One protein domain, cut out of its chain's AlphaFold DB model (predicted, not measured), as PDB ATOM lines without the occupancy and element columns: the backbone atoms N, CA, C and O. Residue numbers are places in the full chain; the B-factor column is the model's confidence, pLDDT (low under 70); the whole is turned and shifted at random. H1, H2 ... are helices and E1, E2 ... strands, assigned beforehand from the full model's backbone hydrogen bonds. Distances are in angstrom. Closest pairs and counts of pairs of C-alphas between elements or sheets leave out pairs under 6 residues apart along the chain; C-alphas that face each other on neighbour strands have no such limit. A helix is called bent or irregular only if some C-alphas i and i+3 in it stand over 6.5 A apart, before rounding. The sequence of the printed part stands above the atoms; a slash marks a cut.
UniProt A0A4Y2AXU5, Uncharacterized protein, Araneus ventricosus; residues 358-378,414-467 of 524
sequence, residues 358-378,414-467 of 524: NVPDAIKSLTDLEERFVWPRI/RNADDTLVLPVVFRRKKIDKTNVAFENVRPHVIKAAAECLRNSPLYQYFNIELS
ATOM      1  N   ASN A 358      29.613  43.390 -26.604       82.00
ATOM      2  CA  ASN A 358      28.445  42.617 -26.992       82.00
ATOM      3  C   ASN A 358      28.866  41.155 -27.146       82.00
ATOM      4  O   ASN A 358      29.805  40.849 -27.879       82.00
ATOM      5  N   VAL A 359      28.181  40.265 -26.433       84.81
ATOM      6  CA  VAL A 359      28.413  38.826 -26.560       84.81
ATOM      7  C   VAL A 359      27.880  38.385 -27.933       84.81
ATOM      8  O   VAL A 359      26.724  38.696 -28.235       84.81
ATOM      9  N   PRO A 360      28.682  37.709 -28.776       87.50
ATOM     10  CA  PRO A 360      28.220  37.143 -30.041       87.50
ATOM     11  C   PRO A 360      27.078  36.145 -29.836       87.50
ATOM     12  O   PRO A 360      27.071  35.402 -28.852       87.50
ATOM     13  N   ASP A 361      26.136  36.082 -30.774       86.38
ATOM     14  CA  ASP A 361      24.953  35.220 -30.636       86.38
ATOM     15  C   ASP A 361      25.311  33.728 -30.587       86.38
ATOM     16  O   ASP A 361      24.709  32.990 -29.810       86.38
ATOM     17  N   ALA A 362      26.379  33.318 -31.286       85.44
ATOM     18  CA  ALA A 362      26.938  31.964 -31.214       85.44
ATOM     19  C   ALA A 362      27.342  31.542 -29.787       85.44
ATOM     20  O   ALA A 362      27.306  30.360 -29.458       85.44
ATOM     21  N   ILE A 363      27.714  32.503 -28.932       87.00
ATOM     22  CA  ILE A 363      28.091  32.258 -27.533       87.00
ATOM     23  C   ILE A 363      26.866  32.364 -26.618       87.00
ATOM     24  O   ILE A 363      26.739  31.590 -25.673       87.00
ATOM     25  N   LYS A 364      25.932  33.284 -26.901       88.06
ATOM     26  CA  LYS A 364      24.708  33.459 -26.096       88.06
ATOM     27  C   LYS A 364      23.825  32.210 -26.062       88.06
ATOM     28  O   LYS A 364      23.100  32.023 -25.091       88.06
ATOM     29  N   SER A 365      23.851  31.393 -27.116       85.12
ATOM     30  CA  SER A 365      23.020  30.191 -27.236       85.12
ATOM     31  C   SER A 365      23.595  28.942 -26.562       85.12
ATOM     32  O   SER A 365      22.945  27.895 -26.624       85.12
ATOM     33  N   LEU A 366      24.806  29.014 -25.993       88.31
ATOM     34  CA  LEU A 366      25.466  27.875 -25.353       88.31
ATOM     35  C   LEU A 366      24.821  27.546 -24.006       88.31
ATOM     36  O   LEU A 366      24.457  28.434 -23.236       88.31
ATOM     37  N   THR A 367      24.731  26.257 -23.697       87.69
ATOM     38  CA  THR A 367      24.395  25.796 -22.348       87.69
ATOM     39  C   THR A 367      25.609  25.797 -21.412       87.69
ATOM     40  O   THR A 367      26.754  25.842 -21.861       87.69
ATOM     41  N   ASP A 368      25.383  25.677 -20.098       84.62
ATOM     42  CA  ASP A 368      26.451  25.639 -19.081       84.62
ATOM     43  C   ASP A 368      27.523  24.566 -19.355       84.62
ATOM     44  O   ASP A 368      28.677  24.717 -18.936       84.62
ATOM     45  N   LEU A 369      27.146  23.437 -19.973       85.38
ATOM     46  CA  LEU A 369      28.094  22.382 -20.332       85.38
ATOM     47  C   LEU A 369      28.781  22.674 -21.671       85.38
ATOM     48  O   LEU A 369      29.989  22.476 -21.769       85.38
ATOM     49  N   GLU A 370      28.046  23.189 -22.658       88.12
ATOM     50  CA  GLU A 370      28.596  23.636 -23.945       88.12
ATOM     51  C   GLU A 370      29.647  24.747 -23.756       88.12
ATOM     52  O   GLU A 370      30.734  24.670 -24.322       88.12
ATOM     53  N   GLU A 371      29.393  25.723 -22.878       88.88
ATOM     54  CA  GLU A 371      30.336  26.800 -22.543       88.88
ATOM     55  C   GLU A 371      31.662  26.250 -21.988       88.88
ATOM     56  O   GLU A 371      32.742  26.746 -22.315       88.88
ATOM     57  N   ARG A 372      31.612  25.177 -21.188       87.50
ATOM     58  CA  ARG A 372      32.814  24.546 -20.611       87.50
ATOM     59  C   ARG A 372      33.696  23.885 -21.658       87.50
ATOM     60  O   ARG A 372      34.903  23.847 -21.448       87.50
ATOM     61  N   PHE A 373      33.116  23.373 -22.743       85.69
ATOM     62  CA  PHE A 373      33.880  22.785 -23.848       85.69
ATOM     63  C   PHE A 373      34.666  23.829 -24.634       85.69
ATOM     64  O   PHE A 373      35.738  23.536 -25.150       85.69
ATOM     65  N   VAL A 374      34.143  25.050 -24.691       88.50
ATOM     66  CA  VAL A 374      34.760  26.176 -25.394       88.50
ATOM     67  C   VAL A 374      35.746  26.927 -24.477       88.50
ATOM     68  O   VAL A 374      36.589  27.701 -24.929       88.50
ATOM     69  N   TRP A 375      35.701  26.697 -23.164       84.94
ATOM     70  CA  TRP A 375      36.572  27.385 -22.216       84.94
ATOM     71  C   TRP A 375      38.027  26.881 -22.301       84.94
ATOM     72  O   TRP A 375      38.258  25.682 -22.166       84.94
ATOM     73  N   PRO A 376      39.041  27.774 -22.348       80.94
ATOM     74  CA  PRO A 376      40.462  27.393 -22.246       80.94
ATOM     75  C   PRO A 376      40.848  26.562 -21.011       80.94
ATOM     76  O   PRO A 376      41.910  25.954 -20.949       80.94
ATOM     77  N   ARG A 377      40.035  26.621 -19.957       80.00
ATOM     78  CA  ARG A 377      40.276  26.027 -18.643       80.00
ATOM     79  C   ARG A 377      38.935  25.593 -18.104       80.00
ATOM     80  O   ARG A 377      38.060  26.435 -17.961       80.00
ATOM     81  N   ILE A 378      38.785  24.327 -17.742       77.94
ATOM     82  CA  ILE A 378      37.497  23.831 -17.263       77.94
ATOM     83  C   ILE A 378      37.384  24.058 -15.747       77.94
ATOM     84  O   ILE A 378      38.085  23.400 -14.969       77.94
ATOM     85  N   ARG A 414      23.593   5.995 -37.016       64.56
ATOM     86  CA  ARG A 414      24.129   7.335 -37.310       64.56
ATOM     87  C   ARG A 414      25.617   7.429 -36.966       64.56
ATOM     88  O   ARG A 414      26.037   6.913 -35.928       64.56
ATOM     89  N   ASN A 415      26.388   8.157 -37.773       63.06
ATOM     90  CA  ASN A 415      27.746   8.552 -37.398       63.06
ATOM     91  C   ASN A 415      27.694   9.562 -36.245       63.06
ATOM     92  O   ASN A 415      26.763  10.362 -36.159       63.06
ATOM     93  N   ALA A 416      28.699   9.558 -35.369       59.16
ATOM     94  CA  ALA A 416      28.771  10.506 -34.256       59.16
ATOM     95  C   ALA A 416      28.817  11.969 -34.724       59.16
ATOM     96  O   ALA A 416      28.240  12.833 -34.066       59.16
ATOM     97  N   ASP A 417      29.405  12.243 -35.885       59.06
ATOM     98  CA  ASP A 417      29.431  13.593 -36.455       59.06
ATOM     99  C   ASP A 417      28.057  14.042 -36.989       59.06
ATOM    100  O   ASP A 417      27.738  15.230 -36.943       59.06
ATOM    101  N   ASP A 418      27.203  13.090 -37.388       61.34
ATOM    102  CA  ASP A 418      25.826  13.333 -37.848       61.34
ATOM    103  C   ASP A 418      24.824  13.396 -36.679       61.34
ATOM    104  O   ASP A 418      23.627  13.660 -36.859       61.34
ATOM    105  N   THR A 419      25.286  13.148 -35.444       65.88
ATOM    106  CA  THR A 419      24.432  13.282 -34.264       65.88
ATOM    107  C   THR A 419      24.238  14.751 -33.912       65.88
ATOM    108  O   THR A 419      25.146  15.464 -33.491       65.88
ATOM    109  N   LEU A 420      22.992  15.210 -34.033       71.81
ATOM    110  CA  LEU A 420      22.615  16.582 -33.687       71.81
ATOM    111  C   LEU A 420      22.866  16.901 -32.204       71.81
ATOM    112  O   LEU A 420      23.094  18.057 -31.843       71.81
ATOM    113  N   VAL A 421      22.822  15.872 -31.353       77.75
ATOM    114  CA  VAL A 421      22.950  15.964 -29.902       77.75
ATOM    115  C   VAL A 421      23.714  14.750 -29.376       77.75
ATOM    116  O   VAL A 421      23.362  13.615 -29.691       77.75
ATOM    117  N   LEU A 422      24.706  14.992 -28.518       80.38
ATOM    118  CA  LEU A 422      25.502  13.973 -27.845       80.38
ATOM    119  C   LEU A 422      25.231  13.995 -26.330       80.38
ATOM    120  O   LEU A 422      25.423  15.036 -25.694       80.38
ATOM    121  N   PRO A 423      24.821  12.877 -25.707       81.88
ATOM    122  CA  PRO A 423      24.728  12.796 -24.255       81.88
ATOM    123  C   PRO A 423      26.132  12.756 -23.641       81.88
ATOM    124  O   PRO A 423      26.883  11.797 -23.822       81.88
ATOM    125  N   VAL A 424      26.490  13.792 -22.883       82.69
ATOM    126  CA  VAL A 424      27.805  13.913 -22.251       82.69
ATOM    127  C   VAL A 424      27.681  13.772 -20.739       82.69
ATOM    128  O   VAL A 424      26.985  14.533 -20.062       82.69
ATOM    129  N   VAL A 425      28.445  12.828 -20.188       84.19
ATOM    130  CA  VAL A 425      28.675  12.697 -18.747       84.19
ATOM    131  C   VAL A 425      30.017  13.339 -18.400       84.19
ATOM    132  O   VAL A 425      31.076  12.805 -18.719       84.19
ATOM    133  N   PHE A 426      29.984  14.474 -17.705       83.62
ATOM    134  CA  PHE A 426      31.184  15.202 -17.311       83.62
ATOM    135  C   PHE A 426      31.610  14.829 -15.884       83.62
ATOM    136  O   PHE A 426      30.870  15.051 -14.920       83.62
ATOM    137  N   ARG A 427      32.814  14.266 -15.732       83.44
ATOM    138  CA  ARG A 427      33.390  13.813 -14.450       83.44
ATOM    139  C   ARG A 427      34.729  14.496 -14.182       83.44
ATOM    140  O   ARG A 427      35.412  14.896 -15.116       83.44
ATOM    141  N   ARG A 428      35.120  14.610 -12.904       79.69
ATOM    142  CA  ARG A 428      36.461  15.109 -12.525       79.69
ATOM    143  C   ARG A 428      37.542  14.109 -12.905       79.69
ATOM    144  O   ARG A 428      38.556  14.490 -13.474       79.69
ATOM    145  N   LYS A 429      37.307  12.837 -12.586       80.25
ATOM    146  CA  LYS A 429      38.106  11.703 -13.042       80.25
ATOM    147  C   LYS A 429      37.181  10.671 -13.663       80.25
ATOM    148  O   LYS A 429      36.067  10.469 -13.185       80.25
ATOM    149  N   LYS A 430      37.651   9.966 -14.692       78.88
ATOM    150  CA  LYS A 430      36.882   8.893 -15.348       78.88
ATOM    151  C   LYS A 430      36.438   7.802 -14.358       78.88
ATOM    152  O   LYS A 430      35.340   7.266 -14.484       78.88
ATOM    153  N   ILE A 431      37.283   7.534 -13.360       82.56
ATOM    154  CA  ILE A 431      37.092   6.532 -12.299       82.56
ATOM    155  C   ILE A 431      35.963   6.929 -11.330       82.56
ATOM    156  O   ILE A 431      35.350   6.062 -10.707       82.56
ATOM    157  N   ASP A 432      35.664   8.224 -11.200       80.25
ATOM    158  CA  ASP A 432      34.663   8.693 -10.246       80.25
ATOM    159  C   ASP A 432      33.271   8.183 -10.643       80.25
ATOM    160  O   ASP A 432      32.851   8.287 -11.795       80.25
ATOM    161  N   LYS A 433      32.521   7.655  -9.671       82.12
ATOM    162  CA  LYS A 433      31.123   7.239  -9.881       82.12
ATOM    163  C   LYS A 433      30.167   8.434  -9.953       82.12
ATOM    164  O   LYS A 433      29.073   8.318 -10.497       82.12
ATOM    165  N   THR A 434      30.564   9.572  -9.386       80.12
ATOM    166  CA  THR A 434      29.749  10.785  -9.317       80.12
ATOM    167  C   THR A 434      30.000  11.690 -10.519       80.12
ATOM    168  O   THR A 434      31.135  11.945 -10.919       80.12
ATOM    169  N   ASN A 435      28.914  12.211 -11.088       82.44
ATOM    170  CA  ASN A 435      28.964  13.113 -12.236       82.44
ATOM    171  C   ASN A 435      28.951  14.572 -11.753       82.44
ATOM    172  O   ASN A 435      28.192  14.925 -10.851       82.44
ATOM    173  N   VAL A 436      29.776  15.426 -12.363       80.69
ATOM    174  CA  VAL A 436      29.777  16.880 -12.120       80.69
ATOM    175  C   VAL A 436      28.629  17.537 -12.876       80.69
ATOM    176  O   VAL A 436      27.922  18.378 -12.324       80.69
ATOM    177  N   ALA A 437      28.453  17.139 -14.133       80.69
ATOM    178  CA  ALA A 437      27.355  17.554 -14.987       80.69
ATOM    179  C   ALA A 437      26.963  16.391 -15.905       80.69
ATOM    180  O   ALA A 437      27.792  15.550 -16.251       80.69
ATOM    181  N   PHE A 438      25.688  16.345 -16.267       84.50
ATOM    182  CA  PHE A 438      25.157  15.425 -17.260       84.50
ATOM    183  C   PHE A 438      24.183  16.208 -18.126       84.50
ATOM    184  O   PHE A 438      23.199  16.750 -17.613       84.50
ATOM    185  N   GLU A 439      24.505  16.335 -19.407       82.88
ATOM    186  CA  GLU A 439      23.708  17.122 -20.334       82.88
ATOM    187  C   GLU A 439      23.884  16.638 -21.770       82.88
ATOM    188  O   GLU A 439      24.922  16.098 -22.149       82.88
ATOM    189  N   ASN A 440      22.830  16.847 -22.545       83.12
ATOM    190  CA  ASN A 440      22.784  16.636 -23.976       83.12
ATOM    191  C   ASN A 440      23.366  17.869 -24.670       83.12
ATOM    192  O   ASN A 440      22.825  18.964 -24.547       83.12
ATOM    193  N   VAL A 441      24.481  17.685 -25.362       85.25
ATOM    194  CA  VAL A 441      25.328  18.748 -25.902       85.25
ATOM    195  C   VAL A 441      25.225  18.768 -27.422       85.25
ATOM    196  O   VAL A 441      25.191  17.703 -28.031       85.25
ATOM    197  N   ARG A 442      25.208  19.950 -28.049       85.31
ATOM    198  CA  ARG A 442      25.174  20.092 -29.515       85.31
ATOM    199  C   ARG A 442      26.580  20.346 -30.077       85.31
ATOM    200  O   ARG A 442      27.096  21.457 -29.922       85.31
ATOM    201  N   PRO A 443      27.200  19.377 -30.779       81.62
ATOM    202  CA  PRO A 443      28.571  19.531 -31.279       81.62
ATOM    203  C   PRO A 443      28.736  20.709 -32.251       81.62
ATOM    204  O   PRO A 443      29.711  21.455 -32.166       81.62
ATOM    205  N   HIS A 444      27.752  20.935 -33.127       79.62
ATOM    206  CA  HIS A 444      27.789  22.017 -34.115       79.62
ATOM    207  C   HIS A 444      27.812  23.419 -33.478       79.62
ATOM    208  O   HIS A 444      28.526  24.295 -33.961       79.62
ATOM    209  N   VAL A 445      27.089  23.631 -32.369       85.31
ATOM    210  CA  VAL A 445      27.060  24.925 -31.662       85.31
ATOM    211  C   VAL A 445      28.385  25.180 -30.947       85.31
ATOM    212  O   VAL A 445      28.906  26.291 -31.005       85.31
ATOM    213  N   ILE A 446      28.974  24.146 -30.335       87.31
ATOM    214  CA  ILE A 446      30.310  24.236 -29.725       87.31
ATOM    215  C   ILE A 446      31.347  24.614 -30.777       87.31
ATOM    216  O   ILE A 446      32.144  25.520 -30.545       87.31
ATOM    217  N   LYS A 447      31.328  23.947 -31.938       84.69
ATOM    218  CA  LYS A 447      32.264  24.230 -33.032       84.69
ATOM    219  C   LYS A 447      32.127  25.672 -33.520       84.69
ATOM    220  O   LYS A 447      33.125  26.385 -33.566       84.69
ATOM    221  N   ALA A 448      30.902  26.126 -33.784       86.00
ATOM    222  CA  ALA A 448      30.636  27.503 -34.200       86.00
ATOM    223  C   ALA A 448      31.100  28.534 -33.152       86.00
ATOM    224  O   ALA A 448      31.697  29.558 -33.492       86.00
ATOM    225  N   ALA A 449      30.879  28.263 -31.862       89.00
ATOM    226  CA  ALA A 449      31.345  29.130 -30.784       89.00
ATOM    227  C   ALA A 449      32.877  29.152 -30.658       89.00
ATOM    228  O   ALA A 449      33.463  30.219 -30.462       89.00
ATOM    229  N   ALA A 450      33.536  28.002 -30.805       88.06
ATOM    230  CA  ALA A 450      34.991  27.900 -30.788       88.06
ATOM    231  C   ALA A 450      35.620  28.638 -31.982       88.06
ATOM    232  O   ALA A 450      36.588  29.380 -31.812       88.06
ATOM    233  N   GLU A 451      35.034  28.518 -33.175       88.25
ATOM    234  CA  GLU A 451      35.439  29.275 -34.365       88.25
ATOM    235  C   GLU A 451      35.284  30.785 -34.160       88.25
ATOM    236  O   GLU A 451      36.211  31.540 -34.455       88.25
ATOM    237  N   CYS A 452      34.173  31.224 -33.559       88.44
ATOM    238  CA  CYS A 452      33.960  32.627 -33.198       88.44
ATOM    239  C   CYS A 452      35.035  33.157 -32.230       88.44
ATOM    240  O   CYS A 452      35.392  34.336 -32.275       88.44
ATOM    241  N   LEU A 453      35.556  32.304 -31.344       88.38
ATOM    242  CA  LEU A 453      36.558  32.675 -30.345       88.38
ATOM    243  C   LEU A 453      38.003  32.504 -30.816       88.38
ATOM    244  O   LEU A 453      38.896  32.982 -30.114       88.38
ATOM    245  N   ARG A 454      38.247  31.912 -31.996       87.62
ATOM    246  CA  ARG A 454      39.586  31.683 -32.580       87.62
ATOM    247  C   ARG A 454      40.492  32.912 -32.487       87.62
ATOM    248  O   ARG A 454      41.629  32.818 -32.043       87.62
ATOM    249  N   ASN A 455      39.950  34.077 -32.835       85.50
ATOM    250  CA  ASN A 455      40.683  35.346 -32.860       85.50
ATOM    251  C   ASN A 455      40.595  36.133 -31.542       85.50
ATOM    252  O   ASN A 455      40.983  37.301 -31.484       85.50
ATOM    253  N   SER A 456      40.046  35.539 -30.481       87.50
ATOM    254  CA  SER A 456      39.924  36.208 -29.191       87.50
ATOM    255  C   SER A 456      41.298  36.343 -28.510       87.50
ATOM    256  O   SER A 456      42.122  35.429 -28.596       87.50
ATOM    257  N   PRO A 457      41.543  37.430 -27.751       88.44
ATOM    258  CA  PRO A 457      42.812  37.623 -27.047       88.44
ATOM    259  C   PRO A 457      43.167  36.478 -26.089       88.44
ATOM    260  O   PRO A 457      44.341  36.207 -25.861       88.44
ATOM    261  N   LEU A 458      42.161  35.806 -25.514       87.12
ATOM    262  CA  LEU A 458      42.377  34.680 -24.605       87.12
ATOM    263  C   LEU A 458      42.839  33.424 -25.346       87.12
ATOM    264  O   LEU A 458      43.766  32.774 -24.878       87.12
ATOM    265  N   TYR A 459      42.229  33.088 -26.486       89.56
ATOM    266  CA  TYR A 459      42.675  31.945 -27.290       89.56
ATOM    267  C   TYR A 459      44.073  32.162 -27.864       89.56
ATOM    268  O   TYR A 459      44.886  31.243 -27.817       89.56
ATOM    269  N   GLN A 460      44.383  33.386 -28.297       89.69
ATOM    270  CA  GLN A 460      45.732  33.757 -28.727       89.69
ATOM    271  C   GLN A 460      46.743  33.664 -27.579       89.69
ATOM    272  O   GLN A 460      47.815  33.107 -27.751       89.69
ATOM    273  N   TYR A 461      46.396  34.149 -26.382       90.06
ATOM    274  CA  TYR A 461      47.280  34.072 -25.214       90.06
ATOM    275  C   TYR A 461      47.629  32.627 -24.819       90.06
ATOM    276  O   TYR A 461      48.732  32.369 -24.346       90.06
ATOM    277  N   PHE A 462      46.690  31.692 -24.992       87.12
ATOM    278  CA  PHE A 462      46.891  30.271 -24.692       87.12
ATOM    279  C   PHE A 462      47.339  29.435 -25.900       87.12
ATOM    280  O   PHE A 462      47.470  28.225 -25.740       87.12
ATOM    281  N   ASN A 463      47.570  30.046 -27.070       87.00
ATOM    282  CA  ASN A 463      47.906  29.357 -28.325       87.00
ATOM    283  C   ASN A 463      46.960  28.179 -28.630       87.00
ATOM    284  O   ASN A 463      47.395  27.057 -28.878       87.00
ATOM    285  N   ILE A 464      45.649  28.424 -28.548       85.38
ATOM    286  CA  ILE A 464      44.632  27.393 -28.784       85.38
ATOM    287  C   ILE A 464      44.387  27.249 -30.285       85.38
ATOM    288  O   ILE A 464      43.844  28.152 -30.922       85.38
ATOM    289  N   GLU A 465      44.725  26.084 -30.828       84.06
ATOM    290  CA  GLU A 465      44.411  25.698 -32.201       84.06
ATOM    291  C   GLU A 465      43.163  24.809 -32.241       84.06
ATOM    292  O   GLU A 465      42.990  23.895 -31.432       84.06
ATOM    293  N   LEU A 466      42.267  25.081 -33.192       80.06
ATOM    294  CA  LEU A 466      41.092  24.242 -33.412       80.06
ATOM    295  C   LEU A 466      41.494  23.078 -34.315       80.06
ATOM    296  O   LEU A 466      41.806  23.291 -35.485       80.06
ATOM    297  N   SER A 467      41.480  21.857 -33.779       69.56
ATOM    298  CA  SER A 467      41.801  20.663 -34.561       69.56
ATOM    299  C   SER A 467      40.784  20.452 -35.683       69.56
ATOM    300  O   SER A 467      39.593  20.260 -35.434       69.56
TER     301      SER A 467
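This is residues 358 to 378 and 414 to 467 of the 524 residues of an uncharacterized protein of Araneus ventricosus (UniProt A0A4Y2AXU5). Three helices, H1, H2 and H3, form a small irregular core, with the longest, H3, touching the two shorter ones; a two-stranded hairpin, E1 and E2, is at one end, and the short helix H4 is past the other end of H3. H2 is between H3 and the hairpin, nearer to E2 than to E1. The printed part has 75 residues with four named helices and two named strands, in the order H1, H2, E1, E2, H3, H4, and the sheet has the order E1 - E2, antiparallel. The class is mixed, helices and strands, with under half of the residues in named elements. The whole is only just compact, close to loose, with a radius of gyration of the C-alphas of 13.6 A and spans of 37 by 28 by 24 A.

Start with H1, residues 361 to 364, and H2, residues 368 to 374. They are close but not clearly touching, the closest C-alphas being those of Ile 363 and Glu 371, 7.7 A apart. Look next at H3, residues 443 to 453: H1 touches it, with the closest C-alphas, Ala 362 and Ala 449, 5.3 A apart. H2 touches H3 at a steep tilt of 57 degrees, the same way, with the closest C-alphas, Val 374 and Ala 450, 5.7 A apart. Past the cut, E1, residues 422 to 426, and E2, residues 437 to 441, form an antiparallel hairpin; N 422 and O 441 are 2.8 A apart and N 439 and O 424 are 3.1 A apart, within hydrogen-bond range. The closest C-alphas of H2 and E2 are those of Glu 370 and Val 441, 6.2 A apart. H4, residues 457 to 461, is close to H3 but not clearly touching it, the closest C-alphas, Leu 453 and Tyr 459, being 6.9 A apart; H4 is apart from H1, H2, E1 and E2. Every O i to N i+4 pair is within hydrogen-bond range in H3 and H4, 2 of 3 are in H2, and H1 is too short for such a pair.

Find C-alpha 361 at (24.953, 35.220, -30.636), where H1 begins; it is 4.9 A from first to last C-alpha, and H2 is 10.4 A. E1 covers 12.0 A and E2 11.2 A. Find C-alpha 443 at (28.571, 19.531, -31.279); from there H3 runs 15.4 A. H4 covers 6.0 A and ends at C-alpha 461, at (47.280, 34.072, -25.214).

The C-alphas farthest apart are those of Asn 358 and Ile 431, 39.9 A. Residues 379 to 413 are not printed, and C-alphas 378 and 414 are 29.2 A apart across this cut, which falls in the link from H2 to E1. Of the links that are printed whole, none is long; E1 to E2 is short, with 10 residues. The mean pLDDT of the printed part is 82.5, and residues 414 to 419 and residue 467 are under 70.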